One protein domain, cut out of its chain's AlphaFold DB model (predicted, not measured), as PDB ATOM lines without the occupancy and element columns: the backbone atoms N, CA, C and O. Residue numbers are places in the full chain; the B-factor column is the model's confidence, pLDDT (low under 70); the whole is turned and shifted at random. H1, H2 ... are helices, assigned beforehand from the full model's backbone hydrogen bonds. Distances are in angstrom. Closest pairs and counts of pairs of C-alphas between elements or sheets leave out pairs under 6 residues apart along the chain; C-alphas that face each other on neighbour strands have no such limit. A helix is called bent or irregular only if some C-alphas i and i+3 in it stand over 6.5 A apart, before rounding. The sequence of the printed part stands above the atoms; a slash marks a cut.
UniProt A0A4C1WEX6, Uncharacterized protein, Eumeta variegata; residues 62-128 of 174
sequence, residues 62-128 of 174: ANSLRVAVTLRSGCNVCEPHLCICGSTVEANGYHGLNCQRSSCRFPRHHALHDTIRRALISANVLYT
ATOM      1  N   ALA A  62     197.699 157.134 187.602       76.94
ATOM      2  CA  ALA A  62     198.988 157.186 186.911       76.94
ATOM      3  C   ALA A  62     199.516 155.798 186.501       76.94
ATOM      4  O   ALA A  62     200.164 155.657 185.462       76.94
ATOM      5  N   ASN A  63     199.231 154.761 187.289       78.56
ATOM      6  CA  ASN A  63     199.660 153.398 187.009       78.56
ATOM      7  C   ASN A  63     198.823 152.775 185.883       78.56
ATOM      8  O   ASN A  63     199.382 152.210 184.945       78.56
ATOM      9  N   SER A  64     197.503 152.940 185.927       78.75
ATOM     10  CA  SER A  64     196.580 152.508 184.875       78.75
ATOM     11  C   SER A  64     196.847 153.217 183.552       78.75
ATOM     12  O   SER A  64     196.853 152.569 182.505       78.75
ATOM     13  N   LEU A  65     197.126 154.523 183.587       82.06
ATOM     14  CA  LEU A  65     197.530 155.282 182.410       82.06
ATOM     15  C   LEU A  65     198.854 154.753 181.853       82.06
ATOM     16  O   LEU A  65     198.930 154.459 180.661       82.06
ATOM     17  N   ARG A  66     199.870 154.571 182.711       85.06
ATOM     18  CA  ARG A  66     201.169 154.017 182.307       85.06
ATOM     19  C   ARG A  66     200.992 152.679 181.600       85.06
ATOM     20  O   ARG A  66     201.468 152.545 180.481       85.06
ATOM     21  N   VAL A  67     200.263 151.740 182.210       83.44
ATOM     22  CA  VAL A  67     199.981 150.406 181.652       83.44
ATOM     23  C   VAL A  67     199.203 150.497 180.335       83.44
ATOM     24  O   VAL A  67     199.522 149.795 179.378       83.44
ATOM     25  N   ALA A  68     198.194 151.367 180.244       82.25
ATOM     26  CA  ALA A  68     197.417 151.543 179.017       82.25
ATOM     27  C   ALA A  68     198.276 152.076 177.859       82.25
ATOM     28  O   ALA A  68     198.152 151.595 176.730       82.25
ATOM     29  N   VAL A  69     199.159 153.041 178.132       83.38
ATOM     30  CA  VAL A  69     200.072 153.605 177.131       83.38
ATOM     31  C   VAL A  69     201.143 152.591 176.726       83.38
ATOM     32  O   VAL A  69     201.371 152.417 175.526       83.38
ATOM     33  N   THR A  70     201.769 151.876 177.667       84.62
ATOM     34  CA  THR A  70     202.768 150.844 177.331       84.62
ATOM     35  C   THR A  70     202.162 149.705 176.518       84.62
ATOM     36  O   THR A  70     202.744 149.310 175.514       84.62
ATOM     37  N   LEU A  71     200.950 149.241 176.840       84.31
ATOM     38  CA  LEU A  71     200.266 148.208 176.050       84.31
ATOM     39  C   LEU A  71     199.959 148.651 174.610       84.31
ATOM     40  O   LEU A  71     200.069 147.847 173.679       84.31
ATOM     41  N   ARG A  72     199.565 149.918 174.420       79.88
ATOM     42  CA  ARG A  72     199.247 150.488 173.097       79.88
ATOM     43  C   ARG A  72     200.497 150.724 172.253       79.88
ATOM     44  O   ARG A  72     200.482 150.427 171.063       79.88
ATOM     45  N   SER A  73     201.563 151.227 172.871       80.50
ATOM     46  CA  SER A  73     202.871 151.423 172.222       80.50
ATOM     47  C   SER A  73     203.626 150.111 172.010       80.50
ATOM     48  O   SER A  73     204.493 150.024 171.148       80.50
ATOM     49  N   GLY A  74     203.263 149.070 172.758       84.12
ATOM     50  CA  GLY A  74     203.894 147.767 172.672       84.12
ATOM     51  C   GLY A  74     205.175 147.605 173.467       84.12
ATOM     52  O   GLY A  74     205.885 146.626 173.248       84.12
ATOM     53  N   CYS A  75     205.452 148.539 174.370       87.62
ATOM     54  CA  CYS A  75     206.557 148.459 175.306       87.62
ATOM     55  C   CYS A  75     206.312 147.389 176.380       87.62
ATOM     56  O   CYS A  75     205.175 146.987 176.646       87.62
ATOM     57  N   ASN A  76     207.393 146.978 177.038       89.75
ATOM     58  CA  ASN A  76     207.324 146.068 178.173       89.75
ATOM     59  C   ASN A  76     206.600 146.746 179.346       89.75
ATOM     60  O   ASN A  76     206.880 147.892 179.697       89.75
ATOM     61  N   VAL A  77     205.639 146.034 179.928       88.12
ATOM     62  CA  VAL A  77     204.787 146.511 181.024       88.12
ATOM     63  C   VAL A  77     205.343 146.068 182.374       88.12
ATOM     64  O   VAL A  77     205.259 146.806 183.356       88.12
ATOM     65  N   CYS A  78     205.887 144.856 182.428       87.69
ATOM     66  CA  CYS A  78     206.416 144.230 183.631       87.69
ATOM     67  C   CYS A  78     207.601 143.323 183.290       87.69
ATOM     68  O   CYS A  78     207.802 142.968 182.132       87.69
ATOM     69  N   GLU A  79     208.372 142.939 184.303       89.44
ATOM     70  CA  GLU A  79     209.363 141.872 184.161       89.44
ATOM     71  C   GLU A  79     208.668 140.506 184.042       89.44
ATOM     72  O   GLU A  79     207.612 140.312 184.666       89.44
ATOM     73  N   PRO A  80     209.228 139.549 183.280       92.38
ATOM     74  CA  PRO A  80     208.695 138.196 183.221       92.38
ATOM     75  C   PRO A  80     208.633 137.551 184.610       92.38
ATOM     76  O   PRO A  80     209.603 137.575 185.365       92.38
ATOM     77  N   HIS A  81     207.487 136.977 184.969       90.50
ATOM     78  CA  HIS A  81     207.271 136.379 186.291       90.50
ATOM     79  C   HIS A  81     206.235 135.254 186.241       90.50
ATOM     80  O   HIS A  81     205.509 135.099 185.261       90.50
ATOM     81  N   LEU A  82     206.141 134.462 187.309       91.75
ATOM     82  CA  LEU A  82     205.119 133.424 187.432       91.75
ATOM     83  C   LEU A  82     203.818 134.014 187.977       91.75
ATOM     84  O   LEU A  82     203.799 134.671 189.019       91.75
ATOM     85  N   CYS A  83     202.714 133.767 187.274       88.94
ATOM     86  CA  CYS A  83     201.388 134.116 187.760       88.94
ATOM     87  C   CYS A  83     200.917 133.122 188.831       88.94
ATOM     88  O   CYS A  83     201.296 131.954 188.838       88.94
ATOM     89  N   ILE A  84     199.972 133.555 189.667       86.94
ATOM     90  CA  ILE A  84     199.272 132.725 190.661       86.94
ATOM     91  C   ILE A  84     198.528 131.546 189.999       86.94
ATOM     92  O   ILE A  84     198.272 130.529 190.638       86.94
ATOM     93  N   CYS A  85     198.180 131.643 188.710       86.38
ATOM     94  CA  CYS A  85     197.615 130.512 187.969       86.38
ATOM     95  C   CYS A  85     198.649 129.451 187.552       86.38
ATOM     96  O   CYS A  85     198.251 128.443 186.982       86.38
ATOM     97  N   GLY A  86     199.942 129.680 187.801       88.88
ATOM     98  CA  GLY A  86     201.043 128.793 187.418       88.88
ATOM     99  C   GLY A  86     201.628 129.059 186.027       88.88
ATOM    100  O   GLY A  86     202.609 128.427 185.656       88.88
ATOM    101  N   SER A  87     201.062 129.986 185.249       88.69
ATOM    102  CA  SER A  87     201.572 130.329 183.915       88.69
ATOM    103  C   SER A  87     202.647 131.414 183.974       88.69
ATOM    104  O   SER A  87     202.563 132.336 184.788       88.69
ATOM    105  N   THR A  88     203.610 131.349 183.058       92.06
ATOM    106  CA  THR A  88     204.610 132.404 182.873       92.06
ATOM    107  C   THR A  88     203.977 133.630 182.222       92.06
ATOM    108  O   THR A  88     203.332 133.541 181.177       92.06
ATOM    109  N   VAL A  89     204.159 134.782 182.855       89.56
ATOM    110  CA  VAL A  89     203.794 136.096 182.331       89.56
ATOM    111  C   VAL A  89     204.981 136.640 181.562       89.56
ATOM    112  O   VAL A  89     206.070 136.769 182.112       89.56
ATOM    113  N   GLU A  90     204.765 136.969 180.296       89.44
ATOM    114  CA  GLU A  90     205.755 137.653 179.471       89.44
ATOM    115  C   GLU A  90     205.780 139.156 179.768       89.44
ATOM    116  O   GLU A  90     204.809 139.728 180.272       89.44
ATOM    117  N   ALA A  91     206.861 139.825 179.361       90.25
ATOM    118  CA  ALA A  91     207.043 141.254 179.605       90.25
ATOM    119  C   ALA A  91     205.964 142.150 178.962       90.25
ATOM    120  O   ALA A  91     205.754 143.290 179.376       90.25
ATOM    121  N   ASN A  92     205.232 141.628 177.973       84.88
ATOM    122  CA  ASN A  92     204.099 142.306 177.343       84.88
ATOM    123  C   ASN A  92     202.882 142.479 178.277       84.88
ATOM    124  O   ASN A  92     201.978 143.249 177.957       84.88
ATOM    125  N   GLY A  93     202.832 141.771 179.411       85.56
ATOM    126  CA  GLY A  93     201.767 141.887 180.406       85.56
ATOM    127  C   GLY A  93     200.384 141.400 179.949       85.56
ATOM    128  O   GLY A  93     199.413 141.555 180.693       85.56
ATOM    129  N   TYR A  94     200.253 140.782 178.767       85.44
ATOM    130  CA  TYR A  94     198.952 140.357 178.227       85.44
ATOM    131  C   TYR A  94     198.286 139.270 179.062       85.44
ATOM    132  O   TYR A  94     197.060 139.253 179.199       85.44
ATOM    133  N   HIS A  95     199.083 138.401 179.682       87.75
ATOM    134  CA  HIS A  95     198.568 137.371 180.574       87.75
ATOM    135  C   HIS A  95     197.737 137.967 181.717       87.75
ATOM    136  O   HIS A  95     196.666 137.448 182.017       87.75
ATOM    137  N   GLY A  96     198.163 139.087 182.310       83.19
ATOM    138  CA  GLY A  96     197.402 139.762 183.368       83.19
ATOM    139  C   GLY A  96     196.035 140.271 182.898       83.19
ATOM    140  O   GLY A  96     195.107 140.381 183.688       83.19
ATOM    141  N   LEU A  97     195.865 140.526 181.599       80.31
ATOM    142  CA  LEU A  97     194.563 140.872 181.028       80.31
ATOM    143  C   LEU A  97     193.711 139.632 180.751       80.31
ATOM    144  O   LEU A  97     192.483 139.739 180.730       80.31
ATOM    145  N   ASN A  98     194.331 138.465 180.532       81.44
ATOM    146  CA  ASN A  98     193.613 137.234 180.210       81.44
ATOM    147  C   ASN A  98     193.288 136.340 181.421       81.44
ATOM    148  O   ASN A  98     192.291 135.621 181.450       81.44
ATOM    149  N   CYS A  99     194.134 136.376 182.438       83.75
ATOM    150  CA  CYS A  99     194.085 135.426 183.529       83.75
ATOM    151  C   CYS A  99     192.929 135.725 184.486       83.75
ATOM    152  O   CYS A  99     192.871 136.790 185.098       83.75
ATOM    153  N   GLN A 100     192.031 134.755 184.666       77.56
ATOM    154  CA  GLN A 100     190.908 134.848 185.609       77.56
ATOM    155  C   GLN A 100     191.362 134.926 187.071       77.56
ATOM    156  O   GLN A 100     190.695 135.543 187.894       77.56
ATOM    157  N   ARG A 101     192.518 134.331 187.387       79.31
ATOM    158  CA  ARG A 101     193.122 134.368 188.727       79.31
ATOM    159  C   ARG A 101     193.971 135.618 188.970       79.31
ATOM    160  O   ARG A 101     194.483 135.796 190.072       79.31
ATOM    161  N   SER A 102     194.143 136.472 187.960       72.50
ATOM    162  CA  SER A 102     194.864 137.733 188.116       72.50
ATOM    163  C   SER A 102     193.959 138.815 188.707       72.50
ATOM    164  O   SER A 102     192.762 138.885 188.429       72.50
ATOM    165  N   SER A 103     194.545 139.711 189.498       63.50
ATOM    166  CA  SER A 103     193.841 140.819 190.156       63.50
ATOM    167  C   SER A 103     193.330 141.908 189.195       63.50
ATOM    168  O   SER A 103     192.629 142.822 189.622       63.50
ATOM    169  N   CYS A 104     193.659 141.843 187.901       56.84
ATOM    170  CA  CYS A 104     193.491 142.956 186.959       56.84
ATOM    171  C   CYS A 104     192.113 142.999 186.258       56.84
ATOM    172  O   CYS A 104     191.741 144.022 185.676       56.84
ATOM    173  N   ARG A 105     191.320 141.917 186.304       57.16
ATOM    174  CA  ARG A 105     190.067 141.817 185.525       57.16
ATOM    175  C   ARG A 105     188.859 142.512 186.150       57.16
ATOM    176  O   ARG A 105     188.073 143.127 185.433       57.16
ATOM    177  N   PHE A 106     188.722 142.451 187.468       54.22
ATOM    178  CA  PHE A 106     187.511 142.896 188.157       54.22
ATOM    179  C   PHE A 106     187.355 144.416 188.383       54.22
ATOM    180  O   PHE A 106     186.210 144.866 188.360       54.22
ATOM    181  N   PRO A 107     188.405 145.256 188.527       57.25
ATOM    182  CA  PRO A 107     188.184 146.656 188.896       57.25
ATOM    183  C   PRO A 107     187.569 147.507 187.773       57.25
ATOM    184  O   PRO A 107     186.753 148.374 188.057       57.25
ATOM    185  N   ARG A 108     187.890 147.259 186.493       55.94
ATOM    186  CA  ARG A 108     187.433 148.128 185.382       55.94
ATOM    187  C   ARG A 108     185.969 147.924 185.011       55.94
ATOM    188  O   ARG A 108     185.239 148.901 184.874       55.94
ATOM    189  N   HIS A 109     185.531 146.672 184.881       60.66
ATOM    190  CA  HIS A 109     184.119 146.383 184.631       60.66
ATOM    191  C   HIS A 109     183.259 146.799 185.821       60.66
ATOM    192  O   HIS A 109     182.215 147.401 185.613       60.66
ATOM    193  N   HIS A 110     183.722 146.568 187.052       62.84
ATOM    194  CA  HIS A 110     182.973 146.967 188.237       62.84
ATOM    195  C   HIS A 110     182.897 148.491 188.396       62.84
ATOM    196  O   HIS A 110     181.821 149.004 188.671       62.84
ATOM    197  N   ALA A 111     183.985 149.230 188.154       63.38
ATOM    198  CA  ALA A 111     183.986 150.695 188.222       63.38
ATOM    199  C   ALA A 111     183.111 151.345 187.135       63.38
ATOM    200  O   ALA A 111     182.394 152.309 187.411       63.38
ATOM    201  N   LEU A 112     183.128 150.803 185.910       69.12
ATOM    202  CA  LEU A 112     182.221 151.230 184.842       69.12
ATOM    203  C   LEU A 112     180.764 150.951 185.232       69.12
ATOM    204  O   LEU A 112     179.921 151.842 185.158       69.12
ATOM    205  N   HIS A 113     180.485 149.727 185.678       73.88
ATOM    206  CA  HIS A 113     179.149 149.300 186.078       73.88
ATOM    207  C   HIS A 113     178.615 150.130 187.247       73.88
ATOM    208  O   HIS A 113     177.460 150.539 187.234       73.88
ATOM    209  N   ASP A 114     179.470 150.464 188.212       73.50
ATOM    210  CA  ASP A 114     179.120 151.329 189.333       73.50
ATOM    211  C   ASP A 114     178.894 152.785 188.901       73.50
ATOM    212  O   ASP A 114     177.988 153.450 189.391       73.50
ATOM    213  N   THR A 115     179.651 153.284 187.922       77.50
ATOM    214  CA  THR A 115     179.422 154.625 187.362       77.50
ATOM    215  C   THR A 115     178.086 154.702 186.623       77.50
ATOM    216  O   THR A 115     177.323 155.638 186.853       77.50
ATOM    217  N   ILE A 116     177.762 153.695 185.806       78.62
ATOM    218  CA  ILE A 116     176.465 153.580 185.119       78.62
ATOM    219  C   ILE A 116     175.333 153.459 186.144       78.62
ATOM    220  O   ILE A 116     174.348 154.187 186.051       78.62
ATOM    221  N   ARG A 117     175.505 152.611 187.166       78.31
ATOM    222  CA  ARG A 117     174.575 152.482 188.295       78.31
ATOM    223  C   ARG A 117     174.302 153.842 188.935       78.31
ATOM    224  O   ARG A 117     173.147 154.230 189.060       78.31
ATOM    225  N   ARG A 118     175.347 154.575 189.338       78.19
ATOM    226  CA  ARG A 118     175.209 155.884 189.999       78.19
ATOM    227  C   ARG A 118     174.525 156.911 189.101       78.19
ATOM    228  O   ARG A 118     173.663 157.637 189.583       78.19
ATOM    229  N   ALA A 119     174.857 156.940 187.810       77.62
ATOM    230  CA  ALA A 119     174.209 157.824 186.845       77.62
ATOM    231  C   ALA A 119     172.708 157.512 186.706       77.62
ATOM    232  O   ALA A 119     171.884 158.421 186.794       77.62
ATOM    233  N   LEU A 120     172.337 156.235 186.576       80.25
ATOM    234  CA  LEU A 120     170.938 155.809 186.474       80.25
ATOM    235  C   LEU A 120     170.149 156.095 187.757       80.25
ATOM    236  O   LEU A 120     169.052 156.640 187.679       80.25
ATOM    237  N   ILE A 121     170.738 155.836 188.930       78.12
ATOM    238  CA  ILE A 121     170.139 156.194 190.225       78.12
ATOM    239  C   ILE A 121     169.938 157.711 190.325       78.12
ATOM    240  O   ILE A 121     168.872 158.156 190.738       78.12
ATOM    241  N   SER A 122     170.918 158.519 189.901       76.75
ATOM    242  CA  SER A 122     170.792 159.986 189.913       76.75
ATOM    243  C   SER A 122     169.713 160.508 188.957       76.75
ATOM    244  O   SER A 122     169.106 161.541 189.221       76.75
ATOM    245  N   ALA A 123     169.432 159.767 187.881       83.69
ATOM    246  CA  ALA A 123     168.349 160.039 186.941       83.69
ATOM    247  C   ALA A 123     167.000 159.421 187.373       83.69
ATOM    248  O   ALA A 123     166.036 159.476 186.614       83.69
ATOM    249  N   ASN A 124     166.927 158.827 188.572       82.62
ATOM    250  CA  ASN A 124     165.766 158.108 189.101       82.62
ATOM    251  C   ASN A 124     165.270 156.964 188.188       82.62
ATOM    252  O   ASN A 124     164.086 156.625 188.170       82.62
ATOM    253  N   VAL A 125     166.184 156.370 187.415       80.62
ATOM    254  CA  VAL A 125     165.922 155.216 186.554       80.62
ATOM    255  C   VAL A 125     166.240 153.946 187.336       80.62
ATOM    256  O   VAL A 125     167.349 153.769 187.843       80.62
ATOM    257  N   LEU A 126     165.260 153.043 187.419       71.25
ATOM    258  CA  LEU A 126     165.432 151.725 188.025       71.25
ATOM    259  C   LEU A 126     166.510 150.943 187.276       71.25
ATOM    260  O   LEU A 126     166.430 150.730 186.067       71.25
ATOM    261  N   TYR A 127     167.514 150.507 188.021       65.56
ATOM    262  CA  TYR A 127     168.642 149.761 187.500       65.56
ATOM    263  C   TYR A 127     168.769 148.446 188.267       65.56
ATOM    264  O   TYR A 127     169.061 148.430 189.463       65.56
ATOM    265  N   THR A 128     168.534 147.342 187.561       60.66
ATOM    266  CA  THR A 128     168.644 145.979 188.086       60.66
ATOM    267  C   THR A 128     169.921 145.355 187.533       60.66
ATOM    268  O   THR A 128     170.110 145.317 186.320       60.66
TER     269      THR A 128
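This is residues 62 to 128 of the 174 residues of an uncharacterized protein of Eumeta variegata (UniProt A0A4C1WEX6). A loose head, made of H1, short H2 and the looped-out residues 74 to 93 between them, sends out one long helical arm, H3, whose residues 106 to 115 stand free; the tail after H3 turns back. The 67 printed residues hold three named helices, H1, H2, H3 in chain order, and no named strand: all helix. The whole is only just loose, close to extended, with a radius of gyration of the C-alphas of 16.0 A and spans of 48 by 26 by 14 A.

Start at H1, residues 62 to 73; H2, residues 94 to 98, is only just apart from it, at 8.3 A. H3, residues 106 to 122, is apart from both. Between H1 and H2, find residues 81 to 82 paired antiparallel with 88 to 89. In H1, H2 and H3 every O i to N i+4 pair is within hydrogen-bond range.

Find C-alpha 62 at (198.988, 157.186, 186.911); H1 runs 16.2 A from there. H2 measures 6.5 A. H3 runs 24.0 A to C-alpha 122 at (170.792, 159.986, 189.913); it is neither bent nor irregular, but only just: C-alphas 106 and 109 are 6.0 A apart.

The C-alphas farthest apart, of Pro 80 and Asn 124, are 47.7 A apart. The printed part has no cut; link H1 to H2 is long. In this model, pLDDT is under 70 at residues 103 to 112 and 127 to 128.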